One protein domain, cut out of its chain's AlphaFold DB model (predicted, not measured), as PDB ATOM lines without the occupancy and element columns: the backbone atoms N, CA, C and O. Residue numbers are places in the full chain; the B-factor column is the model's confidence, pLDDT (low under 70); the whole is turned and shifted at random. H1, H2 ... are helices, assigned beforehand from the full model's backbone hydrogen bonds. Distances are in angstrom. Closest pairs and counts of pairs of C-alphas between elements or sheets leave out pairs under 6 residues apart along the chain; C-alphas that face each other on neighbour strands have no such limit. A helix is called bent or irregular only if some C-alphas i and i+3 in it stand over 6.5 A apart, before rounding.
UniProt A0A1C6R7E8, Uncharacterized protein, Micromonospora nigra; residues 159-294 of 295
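What this domain is: This is residues 159 to 294 of the 295 residues of an uncharacterized protein of Micromonospora nigra (UniProt A0A1C6R7E8). Two small helical lobes stand one after the other along a rod, and the long helix H4 runs from the first lobe to the second. The first lobe holds H1, H2, H3 and residues 202 to 215 of H4; the second holds H5, H6, H7 and H8, and residues 286 to 294, of which 286 to 292 belong to H8, stick out at its far end. The helices that touch are mostly crossed. The printed part has 136 residues with eight named helices, H1 to H8 in order along the chain, and no named strand, an all-helix class. It is loose, with a radius of gyration of the C-alphas of 18.7 A, and spans 70 by 26 by 19 A.

How they stand to each other: Start at H1, residues 159 to 173, which touches residues 202 to 215 of H4, residues 201 to 228. The closest C-alphas, those of Ala 164 and Ala 207, are 4.2 A apart, and the two run the same way at a steep tilt of 41 degrees. H2, residues 175 to 179, only just touches H3, residues 183 to 194, with 3 pairs of C-alphas within 8 A; the closest are those of Phe 177 and Arg 187, 6.0 A apart. H3 touches H4, closest at the C-alphas of Ala 191 and Val 208, 6.1 A, opposite ways at a steep tilt of 49 degrees. Go on to H5, residues 230 to 239, which meets H4 only through their link. H5 touches residues 276 to 285 of H8, residues 271 to 292, closest at the C-alphas of Ala 234 and Ala 281, 4.4 A, at a steep tilt of 62 degrees. H6, residues 241 to 245, touches H7, residues 249 to 261, closest at the C-alphas of Tyr 243 and Arg 252, 5.7 A. H7 touches H8 opposite ways, closest at the C-alphas of Glu 257 and Arg 274, 6.2 A, at a steep tilt of 69 degrees, only just short of about perpendicular. H2 and H7 are close but not clearly touching, with their closest C-alphas, those of Ala 179 and Leu 261, 7.0 A apart. H1 and H8 are apart. Every O i to N i+4 pair is within hydrogen-bond range in H1, H2, H6, H7 and H8; H3 has 6 of 8, H4 22 of 24 and H5 5 of 6.

Where its parts are: Find C-alpha 159 at (4.489, 2.968, -9.600), where H1 begins its 21.0 A. H4 runs 41.6 A from C-alpha 201 at (11.384, 8.758, 0.668); it is irregular, but only just, with C-alphas 222 and 225 6.7 A apart. H3 is irregular too, with C-alphas 184 and 187 8.5 A apart. H8 runs 32.2 A to C-alpha 292 at (-6.337, 68.136, -13.453).

The domain as a whole: The farthest C-alphas, those of Glu 159 and Leu 294, are 70.3 A apart. The printed part has no cut, and no link is long. The mean pLDDT of the printed part is 89.5, and residues 183 to 184 and 293 to 294 are under 70.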
ATOM      1  N   GLU A 159       5.373   2.679 -10.724       84.25
ATOM      2  CA  GLU A 159       4.489   2.968  -9.600       84.25
ATOM      3  C   GLU A 159       5.000   4.142  -8.767       84.25
ATOM      4  O   GLU A 159       4.212   4.983  -8.337       84.25
ATOM      5  N   ARG A 160       6.321   4.256  -8.603       82.50
ATOM      6  CA  ARG A 160       6.947   5.423  -7.985       82.50
ATOM      7  C   ARG A 160       6.669   6.694  -8.770       82.50
ATOM      8  O   ARG A 160       6.274   7.679  -8.151       82.50
ATOM      9  N   ASP A 161       6.854   6.662 -10.084       82.06
ATOM     10  CA  ASP A 161       6.623   7.814 -10.955       82.06
ATOM     11  C   ASP A 161       5.151   8.219 -10.920       82.06
ATOM     12  O   ASP A 161       4.831   9.383 -10.684       82.06
ATOM     13  N   ARG A 162       4.235   7.245 -11.011       92.06
ATOM     14  CA  ARG A 162       2.793   7.496 -10.889       92.06
ATOM     15  C   ARG A 162       2.437   8.154  -9.556       92.06
ATOM     16  O   ARG A 162       1.717   9.150  -9.538       92.06
ATOM     17  N   LEU A 163       2.935   7.621  -8.439       91.06
ATOM     18  CA  LEU A 163       2.666   8.181  -7.112       91.06
ATOM     19  C   LEU A 163       3.296   9.568  -6.940       91.06
ATOM     20  O   LEU A 163       2.694  10.441  -6.310       91.06
ATOM     21  N   ALA A 164       4.490   9.783  -7.498       88.19
ATOM     22  CA  ALA A 164       5.166  11.071  -7.462       88.19
ATOM     23  C   ALA A 164       4.372  12.127  -8.239       88.19
ATOM     24  O   ALA A 164       4.123  13.208  -7.703       88.19
ATOM     25  N   ASP A 165       3.897  11.787  -9.436       91.69
ATOM     26  CA  ASP A 165       3.064  12.652 -10.272       91.69
ATOM     27  C   ASP A 165       1.723  12.971  -9.606       91.69
ATOM     28  O   ASP A 165       1.301  14.130  -9.570       91.69
ATOM     29  N   GLU A 166       1.054  11.975  -9.022       94.19
ATOM     30  CA  GLU A 166      -0.203  12.183  -8.299       94.19
ATOM     31  C   GLU A 166      -0.032  13.137  -7.109       94.19
ATOM     32  O   GLU A 166      -0.873  14.010  -6.866       94.19
ATOM     33  N   LEU A 167       1.055  12.986  -6.348       93.94
ATOM     34  CA  LEU A 167       1.367  13.870  -5.226       93.94
ATOM     35  C   LEU A 167       1.771  15.264  -5.709       93.94
ATOM     36  O   LEU A 167       1.333  16.256  -5.121       93.94
ATOM     37  N   ALA A 168       2.529  15.354  -6.799       93.31
ATOM     38  CA  ALA A 168       2.897  16.623  -7.404       93.31
ATOM     39  C   ALA A 168       1.660  17.410  -7.855       93.31
ATOM     40  O   ALA A 168       1.510  18.581  -7.503       93.31
ATOM     41  N   GLN A 169       0.716  16.754  -8.532       95.38
ATOM     42  CA  GLN A 169      -0.549  17.365  -8.948       95.38
ATOM     43  C   GLN A 169      -1.374  17.850  -7.752       95.38
ATOM     44  O   GLN A 169      -1.919  18.957  -7.785       95.38
ATOM     45  N   LYS A 170      -1.437  17.062  -6.668       95.31
ATOM     46  CA  LYS A 170      -2.110  17.472  -5.424       95.31
ATOM     47  C   LYS A 170      -1.471  18.726  -4.834       95.31
ATOM     48  O   LYS A 170      -2.202  19.646  -4.482       95.31
ATOM     49  N   LEU A 171      -0.139  18.792  -4.765       94.50
ATOM     50  CA  LEU A 171       0.587  19.970  -4.279       94.50
ATOM     51  C   LEU A 171       0.323  21.197  -5.158       94.50
ATOM     52  O   LEU A 171      -0.042  22.253  -4.648       94.50
ATOM     53  N   VAL A 172       0.431  21.056  -6.482       95.75
ATOM     54  CA  VAL A 172       0.175  22.141  -7.441       95.75
ATOM     55  C   VAL A 172      -1.271  22.632  -7.369       95.75
ATOM     56  O   VAL A 172      -1.528  23.809  -7.611       95.75
ATOM     57  N   ALA A 173      -2.236  21.784  -7.011       95.25
ATOM     58  CA  ALA A 173      -3.626  22.188  -6.814       95.25
ATOM     59  C   ALA A 173      -3.854  23.040  -5.548       95.25
ATOM     60  O   ALA A 173      -4.873  23.726  -5.462       95.25
ATOM     61  N   MET A 174      -2.930  23.039  -4.580       94.69
ATOM     62  CA  MET A 174      -3.098  23.769  -3.321       94.69
ATOM     63  C   MET A 174      -2.860  25.279  -3.504       94.69
ATOM     64  O   MET A 174      -1.775  25.680  -3.938       94.69
ATOM     65  N   PRO A 175      -3.812  26.150  -3.110       93.62
ATOM     66  CA  PRO A 175      -3.659  27.601  -3.251       93.62
ATOM     67  C   PRO A 175      -2.423  28.160  -2.536       93.62
ATOM     68  O   PRO A 175      -1.730  29.019  -3.073       93.62
ATOM     69  N   GLU A 176      -2.112  27.640  -1.348       92.88
ATOM     70  CA  GLU A 176      -0.950  28.058  -0.555       92.88
ATOM     71  C   GLU A 176       0.373  27.732  -1.261       92.88
ATOM     72  O   GLU A 176       1.317  28.523  -1.221       92.88
ATOM     73  N   PHE A 177       0.426  26.601  -1.971       93.94
ATOM     74  CA  PHE A 177       1.593  26.191  -2.745       93.94
ATOM     75  C   PHE A 177       1.805  27.075  -3.977       93.94
ATOM     76  O   PHE A 177       2.929  27.507  -4.247       93.94
ATOM     77  N   ARG A 178       0.723  27.429  -4.682       94.06
ATOM     78  CA  ARG A 178       0.779  28.380  -5.805       94.06
ATOM     79  C   ARG A 178       1.242  29.765  -5.349       94.06
ATOM     80  O   ARG A 178       2.139  30.354  -5.967       94.06
ATOM     81  N   ALA A 179       0.679  30.240  -4.237       93.25
ATOM     82  CA  ALA A 179       0.954  31.557  -3.672       93.25
ATOM     83  C   ALA A 179       2.347  31.669  -3.035       93.25
ATOM     84  O   ALA A 179       2.860  32.776  -2.864       93.25
ATOM     85  N   ALA A 180       2.986  30.546  -2.693       90.56
ATOM     86  CA  ALA A 180       4.358  30.547  -2.213       90.56
ATOM     87  C   ALA A 180       5.324  31.060  -3.295       90.56
ATOM     88  O   ALA A 180       5.203  30.748  -4.484       90.56
ATOM     89  N   LYS A 181       6.316  31.849  -2.865       81.75
ATOM     90  CA  LYS A 181       7.344  32.412  -3.750       81.75
ATOM     91  C   LYS A 181       8.189  31.291  -4.362       81.75
ATOM     92  O   LYS A 181       8.627  30.386  -3.650       81.75
ATOM     93  N   SER A 182       8.448  31.376  -5.666       73.25
ATOM     94  CA  SER A 182       9.364  30.459  -6.358       73.25
ATOM     95  C   SER A 182      10.810  30.642  -5.887       73.25
ATOM     96  O   SER A 182      11.559  29.680  -5.752       73.25
ATOM     97  N   THR A 183      11.199  31.875  -5.550       67.88
ATOM     98  CA  THR A 183      12.546  32.191  -5.067       67.88
ATOM     99  C   THR A 183      12.736  31.860  -3.585       67.88
ATOM    100  O   THR A 183      11.828  31.995  -2.761       67.88
ATOM    101  N   GLY A 184      13.952  31.435  -3.226       59.53
ATOM    102  CA  GLY A 184      14.340  31.182  -1.834       59.53
ATOM    103  C   GLY A 184      13.745  29.909  -1.220       59.53
ATOM    104  O   GLY A 184      13.611  29.833   0.003       59.53
ATOM    105  N   GLY A 185      13.346  28.933  -2.043       74.44
ATOM    106  CA  GLY A 185      12.949  27.587  -1.604       74.44
ATOM    107  C   GLY A 185      11.628  27.506  -0.830       74.44
ATOM    108  O   GLY A 185      11.383  26.513  -0.146       74.44
ATOM    109  N   ALA A 186      10.768  28.531  -0.886       77.44
ATOM    110  CA  ALA A 186       9.533  28.555  -0.094       77.44
ATOM    111  C   ALA A 186       8.561  27.429  -0.485       77.44
ATOM    112  O   ALA A 186       8.021  26.767   0.400       77.44
ATOM    113  N   ARG A 187       8.407  27.151  -1.788       82.38
ATOM    114  CA  ARG A 187       7.616  26.010  -2.285       82.38
ATOM    115  C   ARG A 187       8.164  24.670  -1.803       82.38
ATOM    116  O   ARG A 187       7.399  23.842  -1.328       82.38
ATOM    117  N   GLN A 188       9.482  24.481  -1.833       80.00
ATOM    118  CA  GLN A 188      10.116  23.237  -1.387       80.00
ATOM    119  C   GLN A 188       9.908  22.984   0.115       80.00
ATOM    120  O   GLN A 188       9.574  21.867   0.515       80.00
ATOM    121  N   ARG A 189      10.037  24.027   0.949       80.31
ATOM    122  CA  ARG A 189       9.740  23.937   2.390       80.31
ATOM    123  C   ARG A 189       8.270  23.619   2.649       80.31
ATOM    124  O   ARG A 189       7.981  22.743   3.458       80.31
ATOM    125  N   LEU A 190       7.361  24.296   1.947       83.38
ATOM    126  CA  LEU A 190       5.922  24.092   2.099       83.38
ATOM    127  C   LEU A 190       5.501  22.684   1.652       83.38
ATOM    128  O   LEU A 190       4.841  21.982   2.410       83.38
ATOM    129  N   ALA A 191       5.957  22.219   0.487       84.44
ATOM    130  CA  ALA A 191       5.706  20.850   0.046       84.44
ATOM    131  C   ALA A 191       6.249  19.829   1.049       84.44
ATOM    132  O   ALA A 191       5.551  18.892   1.411       84.44
ATOM    133  N   SER A 192       7.448  20.048   1.595       77.44
ATOM    134  CA  SER A 192       8.008  19.147   2.607       77.44
ATOM    135  C   SER A 192       7.142  19.031   3.868       77.44
ATOM    136  O   SER A 192       7.172  17.974   4.492       77.44
ATOM    137  N   GLN A 193       6.377  20.065   4.232       83.06
ATOM    138  CA  GLN A 193       5.455  20.056   5.378       83.06
ATOM    139  C   GLN A 193       4.092  19.432   5.055       83.06
ATOM    140  O   GLN A 193       3.460  18.865   5.941       83.06
ATOM    141  N   LEU A 194       3.638  19.544   3.805       85.81
ATOM    142  CA  LEU A 194       2.317  19.082   3.365       85.81
ATOM    143  C   LEU A 194       2.295  17.605   2.944       85.81
ATOM    144  O   LEU A 194       1.221  17.035   2.758       85.81
ATOM    145  N   MET A 195       3.463  16.983   2.781       83.00
ATOM    146  CA  MET A 195       3.569  15.584   2.370       83.00
ATOM    147  C   MET A 195       3.197  14.620   3.508       83.00
ATOM    148  O   MET A 195       3.657  14.819   4.637       83.00
ATOM    149  N   PRO A 196       2.430  13.547   3.227       86.06
ATOM    150  CA  PRO A 196       2.138  12.502   4.208       86.06
ATOM    151  C   PRO A 196       3.420  11.882   4.778       86.06
ATOM    152  O   PRO A 196       4.365  11.600   4.035       86.06
ATOM    153  N   ALA A 197       3.461  11.677   6.098       76.50
ATOM    154  CA  ALA A 197       4.652  11.204   6.810       76.50
ATOM    155  C   ALA A 197       5.078   9.777   6.417       76.50
ATOM    156  O   ALA A 197       6.247   9.429   6.550       76.50
ATOM    157  N   ASP A 198       4.134   8.985   5.916       81.12
ATOM    158  CA  ASP A 198       4.284   7.618   5.414       81.12
ATOM    159  C   ASP A 198       4.679   7.550   3.929       81.12
ATOM    160  O   ASP A 198       4.879   6.463   3.389       81.12
ATOM    161  N   THR A 199       4.840   8.693   3.252       81.00
ATOM    162  CA  THR A 199       5.268   8.700   1.848       81.00
ATOM    163  C   THR A 199       6.684   8.148   1.720       81.00
ATOM    164  O   THR A 199       7.624   8.667   2.331       81.00
ATOM    165  N   HIS A 200       6.856   7.157   0.843       81.31
ATOM    166  CA  HIS A 200       8.160   6.594   0.507       81.31
ATOM    167  C   HIS A 200       9.173   7.703   0.157       81.31
ATOM    168  O   HIS A 200       8.897   8.562  -0.684       81.31
ATOM    169  N   ARG A 201      10.372   7.679   0.762       78.19
ATOM    170  CA  ARG A 201      11.384   8.758   0.668       78.19
ATOM    171  C   ARG A 201      11.655   9.219  -0.766       78.19
ATOM    172  O   ARG A 201      11.686  10.418  -1.027       78.19
ATOM    173  N   TRP A 202      11.841   8.272  -1.685       73.25
ATOM    174  CA  TRP A 202      12.099   8.583  -3.090       73.25
ATOM    175  C   TRP A 202      10.901   9.222  -3.801       73.25
ATOM    176  O   TRP A 202      11.064  10.263  -4.425       73.25
ATOM    177  N   VAL A 203       9.694   8.678  -3.611       83.06
ATOM    178  CA  VAL A 203       8.448   9.269  -4.129       83.06
ATOM    179  C   VAL A 203       8.273  10.688  -3.596       83.06
ATOM    180  O   VAL A 203       7.905  11.588  -4.340       83.06
ATOM    181  N   ARG A 204       8.603  10.925  -2.321       81.38
ATOM    182  CA  ARG A 204       8.551  12.262  -1.726       81.38
ATOM    183  C   ARG A 204       9.503  13.238  -2.410       81.38
ATOM    184  O   ARG A 204       9.104  14.363  -2.692       81.38
ATOM    185  N   TRP A 205      10.749  12.835  -2.642       77.75
ATOM    186  CA  TRP A 205      11.733  13.675  -3.325       77.75
ATOM    187  C   TRP A 205      11.298  14.006  -4.756       77.75
ATOM    188  O   TRP A 205      11.268  15.181  -5.132       77.75
ATOM    189  N   ASP A 206      10.898  12.983  -5.515       82.88
ATOM    190  CA  ASP A 206      10.475  13.122  -6.907       82.88
ATOM    191  C   ASP A 206       9.207  13.988  -7.015       82.88
ATOM    192  O   ASP A 206       9.195  14.944  -7.790       82.88
ATOM    193  N   ALA A 207       8.211  13.770  -6.148       88.44
ATOM    194  CA  ALA A 207       6.982  14.565  -6.093       88.44
ATOM    195  C   ALA A 207       7.238  16.047  -5.798       88.44
ATOM    196  O   ALA A 207       6.625  16.916  -6.410       88.44
ATOM    197  N   VAL A 208       8.135  16.367  -4.855       85.81
ATOM    198  CA  VAL A 208       8.445  17.766  -4.509       85.81
ATOM    199  C   VAL A 208       9.144  18.464  -5.673       85.81
ATOM    200  O   VAL A 208       8.773  19.586  -6.023       85.81
ATOM    201  N   ARG A 209      10.144  17.811  -6.280       85.62
ATOM    202  CA  ARG A 209      10.861  18.347  -7.445       85.62
ATOM    203  C   ARG A 209       9.899  18.593  -8.605       85.62
ATOM    204  O   ARG A 209       9.916  19.671  -9.197       85.62
ATOM    205  N   GLU A 210       9.040  17.619  -8.881       88.25
ATOM    206  CA  GLU A 210       8.072  17.674  -9.968       88.25
ATOM    207  C   GLU A 210       6.980  18.727  -9.722       88.25
ATOM    208  O   GLU A 210       6.682  19.527 -10.606       88.25
ATOM    209  N   ALA A 211       6.470  18.845  -8.491       92.88
ATOM    210  CA  ALA A 211       5.512  19.886  -8.117       92.88
ATOM    211  C   ALA A 211       6.074  21.298  -8.315       92.88
ATOM    212  O   ALA A 211       5.369  22.189  -8.790       92.88
ATOM    213  N   VAL A 212       7.337  21.524  -7.935       87.31
ATOM    214  CA  VAL A 212       7.997  22.825  -8.112       87.31
ATOM    215  C   VAL A 212       8.155  23.141  -9.597       87.31
ATOM    216  O   VAL A 212       7.768  24.232 -10.014       87.31
ATOM    217  N   ARG A 213       8.640  22.180 -10.395       89.00
ATOM    218  CA  ARG A 213       8.787  22.326 -11.849       89.00
ATOM    219  C   ARG A 213       7.451  22.675 -12.514       89.00
ATOM    220  O   ARG A 213       7.362  23.688 -13.204       89.00
ATOM    221  N   GLN A 214       6.402  21.895 -12.246       93.38
ATOM    222  CA  GLN A 214       5.060  22.142 -12.785       93.38
ATOM    223  C   GLN A 214       4.504  23.503 -12.344       93.38
ATOM    224  O   GLN A 214       3.914  24.222 -13.148       93.38
ATOM    225  N   ALA A 215       4.694  23.892 -11.080       93.94
ATOM    226  CA  ALA A 215       4.236  25.190 -10.590       93.94
ATOM    227  C   ALA A 215       4.969  26.367 -11.244       93.94
ATOM    228  O   ALA A 215       4.349  27.403 -11.474       93.94
ATOM    229  N   ASP A 216       6.264  26.237 -11.537       89.56
ATOM    230  CA  ASP A 216       7.024  27.269 -12.245       89.56
ATOM    231  C   ASP A 216       6.584  27.391 -13.710       89.56
ATOM    232  O   ASP A 216       6.387  28.507 -14.194       89.56
ATOM    233  N   GLU A 217       6.340  26.269 -14.391       92.88
ATOM    234  CA  GLU A 217       5.816  26.248 -15.764       92.88
ATOM    235  C   GLU A 217       4.413  26.861 -15.854       92.88
ATOM    236  O   GLU A 217       4.156  27.722 -16.699       92.88
ATOM    237  N   LEU A 218       3.514  26.478 -14.943       95.38
ATOM    238  CA  LEU A 218       2.166  27.040 -14.873       95.38
ATOM    239  C   LEU A 218       2.183  28.523 -14.499       95.38
ATOM    240  O   LEU A 218       1.436  29.303 -15.085       95.38
ATOM    241  N   ALA A 219       3.050  28.938 -13.571       94.06
ATOM    242  CA  ALA A 219       3.210  30.348 -13.233       94.06
ATOM    243  C   ALA A 219       3.716  31.155 -14.437       94.06
ATOM    244  O   ALA A 219       3.187  32.233 -14.710       94.06
ATOM    245  N   ALA A 220       4.699  30.641 -15.183       92.19
ATOM    246  CA  ALA A 220       5.196  31.293 -16.391       92.19
ATOM    247  C   ALA A 220       4.081  31.457 -17.436       92.19
ATOM    248  O   ALA A 220       3.870  32.562 -17.940       92.19
ATOM    249  N   ALA A 221       3.307  30.398 -17.688       95.00
ATOM    250  CA  ALA A 221       2.169  30.442 -18.602       95.00
ATOM    251  C   ALA A 221       1.071  31.419 -18.137       95.00
ATOM    252  O   ALA A 221       0.523  32.159 -18.953       95.00
ATOM    253  N   ALA A 222       0.776  31.470 -16.834       95.50
ATOM    254  CA  ALA A 222      -0.224  32.375 -16.268       95.50
ATOM    255  C   ALA A 222       0.203  33.852 -16.353       95.50
ATOM    256  O   ALA A 222      -0.633  34.734 -16.562       95.50
ATOM    257  N   TYR A 223       1.501  34.143 -16.219       95.44
ATOM    258  CA  TYR A 223       2.022  35.511 -16.252       95.44
ATOM    259  C   TYR A 223       2.298  36.061 -17.656       95.44
ATOM    260  O   TYR A 223       2.427  37.281 -17.806       95.44
ATOM    261  N   GLU A 224       2.327  35.218 -18.687       94.88
ATOM    262  CA  GLU A 224       2.456  35.638 -20.086       94.88
ATOM    263  C   GLU A 224       1.349  36.642 -20.503       94.88
ATOM    264  O   GLU A 224       1.672  37.794 -20.824       94.88
ATOM    265  N   PRO A 225       0.038  36.324 -20.409       95.31
ATOM    266  CA  PRO A 225      -1.021  37.279 -20.751       95.31
ATOM    267  C   PRO A 225      -1.101  38.470 -19.782       95.31
ATOM    268  O   PRO A 225      -1.499  39.569 -20.178       95.31
ATOM    269  N   VAL A 226      -0.711  38.289 -18.514       95.88
ATOM    270  CA  VAL A 226      -0.669  39.372 -17.513       95.88
ATOM    271  C   VAL A 226       0.344  40.438 -17.919       95.88
ATOM    272  O   VAL A 226       0.044  41.632 -17.855       95.88
ATOM    273  N   THR A 227       1.520  40.015 -18.386       94.69
ATOM    274  CA  THR A 227       2.610  40.913 -18.791       94.69
ATOM    275  C   THR A 227       2.202  41.789 -19.979       94.69
ATOM    276  O   THR A 227       2.480  42.990 -19.999       94.69
ATOM    277  N   GLN A 228       1.452  41.228 -20.931       95.25
ATOM    278  CA  GLN A 228       0.945  41.957 -22.099       95.25
ATOM    279  C   GLN A 228      -0.090  43.034 -21.724       95.25
ATOM    280  O   GLN A 228      -0.232  44.037 -22.422       95.25
ATOM    281  N   ARG A 229      -0.781  42.867 -20.589       96.25
ATOM    282  CA  ARG A 229      -1.872  43.740 -20.129       96.25
ATOM    283  C   ARG A 229      -1.496  44.634 -18.948       96.25
ATOM    284  O   ARG A 229      -2.367  45.258 -18.344       96.25
ATOM    285  N   LEU A 230      -0.204  44.767 -18.632       95.38
ATOM    286  CA  LEU A 230       0.260  45.554 -17.482       95.38
ATOM    287  C   LEU A 230      -0.208  47.013 -17.491       95.38
ATOM    288  O   LEU A 230      -0.395  47.586 -16.425       95.38
ATOM    289  N   GLY A 231      -0.411  47.624 -18.663       93.94
ATOM    290  CA  GLY A 231      -0.955  48.985 -18.754       93.94
ATOM    291  C   GLY A 231      -2.405  49.088 -18.262       93.94
ATOM    292  O   GLY A 231      -2.725  49.967 -17.464       93.94
ATOM    293  N   GLU A 232      -3.265  48.159 -18.687       96.19
ATOM    294  CA  GLU A 232      -4.663  48.073 -18.236       96.19
ATOM    295  C   GLU A 232      -4.728  47.752 -16.741       96.19
ATOM    296  O   GLU A 232      -5.395  48.442 -15.971       96.19
ATOM    297  N   LEU A 233      -3.955  46.749 -16.314       97.00
ATOM    298  CA  LEU A 233      -3.878  46.324 -14.920       97.00
ATOM    299  C   LEU A 233      -3.328  47.424 -14.008       97.00
ATOM    300  O   LEU A 233      -3.755  47.534 -12.862       97.00
ATOM    301  N   ALA A 234      -2.412  48.262 -14.498       97.00
ATOM    302  CA  ALA A 234      -1.929  49.420 -13.757       97.00
ATOM    303  C   ALA A 234      -3.055  50.430 -13.514       97.00
ATOM    304  O   ALA A 234      -3.193  50.916 -12.392       97.00
ATOM    305  N   ALA A 235      -3.880  50.715 -14.527       94.50
ATOM    306  CA  ALA A 235      -5.047  51.580 -14.378       94.50
ATOM    307  C   ALA A 235      -6.064  50.983 -13.393       94.50
ATOM    308  O   ALA A 235      -6.500  51.691 -12.483       94.50
ATOM    309  N   GLU A 236      -6.365  49.683 -13.493       96.38
ATOM    310  CA  GLU A 236      -7.199  48.969 -12.515       96.38
ATOM    311  C   GLU A 236      -6.632  49.097 -11.093       96.38
ATOM    312  O   GLU A 236      -7.361  49.472 -10.174       96.38
ATOM    313  N   LEU A 237      -5.325  48.880 -10.906       96.62
ATOM    314  CA  LEU A 237      -4.666  48.962  -9.601       96.62
ATOM    315  C   LEU A 237      -4.813  50.352  -8.965       96.62
ATOM    316  O   LEU A 237      -4.950  50.459  -7.746       96.62
ATOM    317  N   THR A 238      -4.852  51.427  -9.761       95.62
ATOM    318  CA  THR A 238      -5.081  52.777  -9.216       95.62
ATOM    319  C   THR A 238      -6.465  52.961  -8.602       95.62
ATOM    320  O   THR A 238      -6.635  53.881  -7.804       95.62
ATOM    321  N   THR A 239      -7.438  52.106  -8.926       95.12
ATOM    322  CA  THR A 239      -8.792  52.138  -8.348       95.12
ATOM    323  C   THR A 239      -8.899  51.364  -7.030       95.12
ATOM    324  O   THR A 239      -9.872  51.533  -6.301       95.12
ATOM    325  N   VAL A 240      -7.885  50.560  -6.689       96.25
ATOM    326  CA  VAL A 240      -7.855  49.737  -5.474       96.25
ATOM    327  C   VAL A 240      -7.616  50.618  -4.247       96.25
ATOM    328  O   VAL A 240      -6.604  51.320  -4.149       96.25
ATOM    329  N   ALA A 241      -8.541  50.576  -3.285       95.00
ATOM    330  CA  ALA A 241      -8.515  51.444  -2.108       95.00
ATOM    331  C   ALA A 241      -7.262  51.219  -1.248       95.00
ATOM    332  O   ALA A 241      -6.619  52.187  -0.836       95.00
ATOM    333  N   GLU A 242      -6.860  49.963  -1.031       95.06
ATOM    334  CA  GLU A 242      -5.656  49.627  -0.267       95.06
ATOM    335  C   GLU A 242      -4.395  50.192  -0.932       95.06
ATOM    336  O   GLU A 242      -3.498  50.698  -0.252       95.06
ATOM    337  N   TYR A 243      -4.342  50.181  -2.268       94.75
ATOM    338  CA  TYR A 243      -3.215  50.724  -3.024       94.75
ATOM    339  C   TYR A 243      -3.126  52.249  -2.890       94.75
ATOM    340  O   TYR A 243      -2.033  52.799  -2.732       94.75
ATOM    341  N   GLN A 244      -4.270  52.943  -2.898       92.56
ATOM    342  CA  GLN A 244      -4.328  54.393  -2.694       92.56
ATOM    343  C   GLN A 244      -3.956  54.806  -1.263       92.56
ATOM    344  O   GLN A 244      -3.332  55.849  -1.061       92.56
ATOM    345  N   GLN A 245      -4.329  53.998  -0.268       93.19
ATOM    346  CA  GLN A 245      -4.053  54.268   1.146       93.19
ATOM    347  C   GLN A 245      -2.602  53.942   1.546       93.19
ATOM    348  O   GLN A 245      -2.091  54.491   2.527       93.19
ATOM    349  N   ALA A 246      -1.914  53.086   0.785       94.44
ATOM    350  CA  ALA A 246      -0.539  52.684   1.049       94.44
ATOM    351  C   ALA A 246       0.454  53.863   0.948       94.44
ATOM    352  O   ALA A 246       0.744  54.408  -0.120       94.44
ATOM    353  N   ARG A 247       1.043  54.236   2.092       90.62
ATOM    354  CA  ARG A 247       1.945  55.399   2.200       90.62
ATOM    355  C   ARG A 247       3.386  55.112   1.781       90.62
ATOM    356  O   ARG A 247       4.091  56.034   1.380       90.62
ATOM    357  N   THR A 248       3.825  53.857   1.839       91.50
ATOM    358  CA  THR A 248       5.208  53.459   1.534       91.50
ATOM    359  C   THR A 248       5.300  52.701   0.210       91.50
ATOM    360  O   THR A 248       4.315  52.146  -0.279       91.50
ATOM    361  N   SER A 249       6.499  52.675  -0.379       88.19
ATOM    362  CA  SER A 249       6.775  51.878  -1.583       88.19
ATOM    363  C   SER A 249       6.590  50.377  -1.314       88.19
ATOM    364  O   SER A 249       5.934  49.689  -2.090       88.19
ATOM    365  N   GLY A 250       7.066  49.885  -0.162       85.88
ATOM    366  CA  GLY A 250       6.906  48.484   0.241       85.88
ATOM    367  C   GLY A 250       5.441  48.058   0.383       85.88
ATOM    368  O   GLY A 250       5.054  47.036  -0.171       85.88
ATOM    369  N   ALA A 251       4.605  48.874   1.035       90.06
ATOM    370  CA  ALA A 251       3.179  48.575   1.179       90.06
ATOM    371  C   ALA A 251       2.458  48.535  -0.180       90.06
ATOM    372  O   ALA A 251       1.637  47.656  -0.420       90.06
ATOM    373  N   ARG A 252       2.811  49.434  -1.109       92.56
ATOM    374  CA  ARG A 252       2.271  49.407  -2.478       92.56
ATOM    375  C   ARG A 252       2.676  48.155  -3.244       92.56
ATOM    376  O   ARG A 252       1.835  47.578  -3.924       92.56
ATOM    377  N   LYS A 253       3.933  47.719  -3.109       93.62
ATOM    378  CA  LYS A 253       4.408  46.460  -3.697       93.62
ATOM    379  C   LYS A 253       3.645  45.261  -3.140       93.62
ATOM    380  O   LYS A 253       3.244  44.413  -3.920       93.62
ATOM    381  N   GLN A 254       3.378  45.224  -1.836       93.62
ATOM    382  CA  GLN A 254       2.601  44.147  -1.217       93.62
ATOM    383  C   GLN A 254       1.149  44.105  -1.723       93.62
ATOM    384  O   GLN A 254       0.640  43.033  -2.041       93.62
ATOM    385  N   VAL A 255       0.489  45.259  -1.859       95.56
ATOM    386  CA  VAL A 255      -0.862  45.319  -2.449       95.56
ATOM    387  C   VAL A 255      -0.837  44.883  -3.916       95.56
ATOM    388  O   VAL A 255      -1.701  44.121  -4.340       95.56
ATOM    389  N   ALA A 256       0.170  45.309  -4.683       96.25
ATOM    390  CA  ALA A 256       0.346  44.883  -6.069       96.25
ATOM    391  C   ALA A 256       0.607  43.371  -6.191       96.25
ATOM    392  O   ALA A 256       0.086  42.746  -7.110       96.25
ATOM    393  N   GLU A 257       1.355  42.764  -5.261       94.81
ATOM    394  CA  GLU A 257       1.528  41.305  -5.203       94.81
ATOM    395  C   GLU A 257       0.191  40.595  -5.007       94.81
ATOM    396  O   GLU A 257      -0.132  39.676  -5.757       94.81
ATOM    397  N   HIS A 258      -0.608  41.046  -4.038       94.56
ATOM    398  CA  HIS A 258      -1.921  40.463  -3.771       94.56
ATOM    399  C   HIS A 258      -2.889  40.637  -4.948       94.56
ATOM    400  O   HIS A 258      -3.608  39.710  -5.312       94.56
ATOM    401  N   PHE A 259      -2.860  41.803  -5.590       96.56
ATOM    402  CA  PHE A 259      -3.631  42.060  -6.799       96.56
ATOM    403  C   PHE A 259      -3.235  41.110  -7.940       96.56
ATOM    404  O   PHE A 259      -4.105  40.526  -8.580       96.56
ATOM    405  N   LEU A 260      -1.933  40.916  -8.171       96.00
ATOM    406  CA  LEU A 260      -1.417  40.039  -9.225       96.00
ATOM    407  C   LEU A 260      -1.666  38.551  -8.959       96.00
ATOM    408  O   LEU A 260      -1.869  37.813  -9.921       96.00
ATOM    409  N   LEU A 261      -1.699  38.115  -7.696       94.25
ATOM    410  CA  LEU A 261      -2.087  36.747  -7.328       94.25
ATOM    411  C   LEU A 261      -3.475  36.398  -7.890       94.25
ATOM    412  O   LEU A 261      -3.661  35.337  -8.480       94.25
ATOM    413  N   GLY A 262      -4.435  37.323  -7.784       93.25
ATOM    414  CA  GLY A 262      -5.789  37.145  -8.321       93.25
ATOM    415  C   GLY A 262      -5.891  37.188  -9.851       93.25
ATOM    416  O   GLY A 262      -6.949  36.883 -10.394       93.25
ATOM    417  N   LYS A 263      -4.821  37.578 -10.556       95.25
ATOM    418  CA  LYS A 263      -4.783  37.684 -12.026       95.25
ATOM    419  C   LYS A 263      -4.002  36.550 -12.696       95.25
ATOM    420  O   LYS A 263      -4.033  36.464 -13.918       95.25
ATOM    421  N   ALA A 264      -3.319  35.713 -11.916       94.69
ATOM    422  CA  ALA A 264      -2.454  34.638 -12.397       94.69
ATOM    423  C   ALA A 264      -2.727  33.322 -11.649       94.69
ATOM    424  O   ALA A 264      -1.808  32.695 -11.134       94.69
ATOM    425  N   ASP A 265      -4.001  32.944 -11.515       92.69
ATOM    426  CA  ASP A 265      -4.441  31.666 -10.925       92.69
ATOM    427  C   ASP A 265      -3.875  31.347  -9.526       92.69
ATOM    428  O   ASP A 265      -3.734  30.182  -9.135       92.69
ATOM    429  N   GLY A 266      -3.567  32.392  -8.750       93.94
ATOM    430  CA  GLY A 266      -3.004  32.286  -7.408       93.94
ATOM    431  C   GLY A 266      -1.489  32.081  -7.364       93.94
ATOM    432  O   GLY A 266      -0.957  31.870  -6.277       93.94
ATOM    433  N   PHE A 267      -0.776  32.149  -8.492       95.44
ATOM    434  CA  PHE A 267       0.684  32.070  -8.510       95.44
ATOM    435  C   PHE A 267       1.327  33.383  -8.069       95.44
ATOM    436  O   PHE A 267       0.908  34.459  -8.483       95.44
ATOM    437  N   SER A 268       2.362  33.309  -7.227       93.06
ATOM    438  CA  SER A 268       3.113  34.502  -6.813       93.06
ATOM    439  C   SER A 268       3.768  35.199  -8.014       93.06
ATOM    440  O   SER A 268       4.432  34.526  -8.807       93.06
ATOM    441  N   PRO A 269       3.702  36.541  -8.113       92.56
ATOM    442  CA  PRO A 269       4.300  37.261  -9.229       92.56
ATOM    443  C   PRO A 269       5.828  37.254  -9.183       92.56
ATOM    444  O   PRO A 269       6.414  37.425  -8.106       92.56
ATOM    445  N   PRO A 270       6.496  37.171 -10.349       91.56
ATOM    446  CA  PRO A 270       7.903  37.526 -10.465       91.56
ATOM    447  C   PRO A 270       8.134  38.979 -10.031       91.56
ATOM    448  O   PRO A 270       7.342  39.873 -10.343       91.56
ATOM    449  N   ALA A 271       9.256  39.241  -9.352       89.31
ATOM    450  CA  ALA A 271       9.560  40.566  -8.803       89.31
ATOM    451  C   ALA A 271       9.551  41.678  -9.869       89.31
ATOM    452  O   ALA A 271       9.069  42.776  -9.602       89.31
ATOM    453  N   MET A 272      10.032  41.367 -11.077       91.31
ATOM    454  CA  MET A 272      10.046  42.284 -12.216       91.31
ATOM    455  C   MET A 272       8.631  42.686 -12.655       91.31
ATOM    456  O   MET A 272       8.369  43.871 -12.824       91.31
ATOM    457  N   VAL A 273       7.703  41.728 -12.769       93.81
ATOM    458  CA  VAL A 273       6.306  41.989 -13.171       93.81
ATOM    459  C   VAL A 273       5.602  42.870 -12.138       93.81
ATOM    460  O   VAL A 273       4.930  43.839 -12.489       93.81
ATOM    461  N   ARG A 274       5.802  42.576 -10.847       95.31
ATOM    462  CA  ARG A 274       5.284  43.392  -9.740       95.31
ATOM    463  C   ARG A 274       5.817  44.823  -9.794       95.31
ATOM    464  O   ARG A 274       5.048  45.771  -9.654       95.31
ATOM    465  N   ASP A 275       7.130  44.975  -9.934       94.50
ATOM    466  CA  ASP A 275       7.775  46.286  -9.882       94.50
ATOM    467  C   ASP A 275       7.389  47.152 -11.090       94.50
ATOM    468  O   ASP A 275       7.084  48.332 -10.913       94.50
ATOM    469  N   GLU A 276       7.284  46.548 -12.274       96.81
ATOM    470  CA  GLU A 276       6.797  47.206 -13.489       96.81
ATOM    471  C   GLU A 276       5.332  47.655 -13.355       96.81
ATOM    472  O   GLU A 276       4.999  48.795 -13.687       96.81
ATOM    473  N   LEU A 277       4.448  46.810 -12.805       97.62
ATOM    474  CA  LEU A 277       3.050  47.181 -12.551       97.62
ATOM    475  C   LEU A 277       2.952  48.411 -11.636       97.62
ATOM    476  O   LEU A 277       2.206  49.352 -11.918       97.62
ATOM    477  N   VAL A 278       3.712  48.409 -10.536       96.38
ATOM    478  CA  VAL A 278       3.736  49.521  -9.577       96.38
ATOM    479  C   VAL A 278       4.248  50.799 -10.241       96.38
ATOM    480  O   VAL A 278       3.662  51.862 -10.020       96.38
ATOM    481  N   ALA A 279       5.302  50.711 -11.057       95.94
ATOM    482  CA  ALA A 279       5.844  51.854 -11.787       95.94
ATOM    483  C   ALA A 279       4.791  52.472 -12.723       95.94
ATOM    484  O   ALA A 279       4.477  53.658 -12.597       95.94
ATOM    485  N   ARG A 280       4.142  51.657 -13.563       96.56
ATOM    486  CA  ARG A 280       3.082  52.116 -14.480       96.56
ATOM    487  C   ARG A 280       1.887  52.723 -13.748       96.56
ATOM    488  O   ARG A 280       1.353  53.750 -14.168       96.56
ATOM    489  N   ALA A 281       1.480  52.141 -12.620       95.38
ATOM    490  CA  ALA A 281       0.384  52.683 -11.817       95.38
ATOM    491  C   ALA A 281       0.734  54.066 -11.234       95.38
ATOM    492  O   ALA A 281      -0.120  54.949 -11.151       95.38
ATOM    493  N   GLN A 282       1.994  54.292 -10.849       93.19
ATOM    494  CA  GLN A 282       2.448  55.600 -10.370       93.19
ATOM    495  C   GLN A 282       2.484  56.650 -11.485       93.19
ATOM    496  O   GLN A 282       2.072  57.792 -11.256       93.19
ATOM    497  N   GLU A 283       2.928  56.275 -12.684       92.50
ATOM    498  CA  GLU A 283       2.903  57.146 -13.861       92.50
ATOM    499  C   GLU A 283       1.476  57.569 -14.222       92.50
ATOM    500  O   GLU A 283       1.223  58.761 -14.413       92.50
ATOM    501  N   ALA A 284       0.522  56.632 -14.198       90.19
ATOM    502  CA  ALA A 284      -0.893  56.914 -14.435       90.19
ATOM    503  C   ALA A 284      -1.466  57.919 -13.416       90.19
ATOM    504  O   ALA A 284      -2.116  58.898 -13.793       90.19
ATOM    505  N   VAL A 285      -1.162  57.749 -12.120       89.44
ATOM    506  CA  VAL A 285      -1.573  58.704 -11.072       89.44
ATOM    507  C   VAL A 285      -0.942  60.083 -11.289       89.44
ATOM    508  O   VAL A 285      -1.600  61.105 -11.071       89.44
ATOM    509  N   LYS A 286       0.327  60.146 -11.710       88.69
ATOM    510  CA  LYS A 286       1.018  61.413 -11.990       88.69
ATOM    511  C   LYS A 286       0.388  62.133 -13.185       88.69
ATOM    512  O   LYS A 286       0.089  63.321 -13.072       88.69
ATOM    513  N   ALA A 287       0.113  61.422 -14.278       86.25
ATOM    514  CA  ALA A 287      -0.540  61.973 -15.466       86.25
ATOM    515  C   ALA A 287      -1.954  62.512 -15.166       86.25
ATOM    516  O   ALA A 287      -2.318  63.604 -15.613       86.25
ATOM    517  N   ALA A 288      -2.731  61.806 -14.336       84.31
ATOM    518  CA  ALA A 288      -4.055  62.256 -13.895       84.31
ATOM    519  C   ALA A 288      -4.001  63.540 -13.041       84.31
ATOM    520  O   ALA A 288      -4.866  64.409 -13.145       84.31
ATOM    521  N   LYS A 289      -2.967  63.704 -12.204       83.25
ATOM    522  CA  LYS A 289      -2.772  64.936 -11.416       83.25
ATOM    523  C   LYS A 289      -2.347  66.118 -12.283       83.25
ATOM    524  O   LYS A 289      -2.858  67.216 -12.091       83.25
ATOM    525  N   SER A 290      -1.435  65.899 -13.231       80.62
ATOM    526  CA  SER A 290      -0.961  66.949 -14.141       80.62
ATOM    527  C   SER A 290      -2.060  67.455 -15.077       80.62
ATOM    528  O   SER A 290      -2.141  68.654 -15.309       80.62
ATOM    529  N   SER A 291      -2.938  66.573 -15.562       74.88
ATOM    530  CA  SER A 291      -4.092  66.975 -16.380       74.88
ATOM    531  C   SER A 291      -5.125  67.772 -15.582       74.88
ATOM    532  O   SER A 291      -5.619  68.778 -16.076       74.88
ATOM    533  N   ARG A 292      -5.398  67.405 -14.324       74.94
ATOM    534  CA  ARG A 292      -6.337  68.136 -13.453       74.94
ATOM    535  C   ARG A 292      -5.842  69.521 -13.013       74.94
ATOM    536  O   ARG A 292      -6.656  70.330 -12.607       74.94
ATOM    537  N   ALA A 293      -4.537  69.785 -13.066       65.31
ATOM    538  CA  ALA A 293      -3.963  71.096 -12.746       65.31
ATOM    539  C   ALA A 293      -3.976  72.084 -13.932       65.31
ATOM    540  O   ALA A 293      -3.643  73.253 -13.749       65.31
ATOM    541  N   LEU A 294      -4.313  71.610 -15.138       59.19
ATOM    542  CA  LEU A 294      -4.401  72.408 -16.368       59.19
ATOM    543  C   LEU A 294      -5.842  72.837 -16.710       59.19
ATOM    544  O   LEU A 294      -6.037  73.548 -17.695       59.19
TER     545      LEU A 294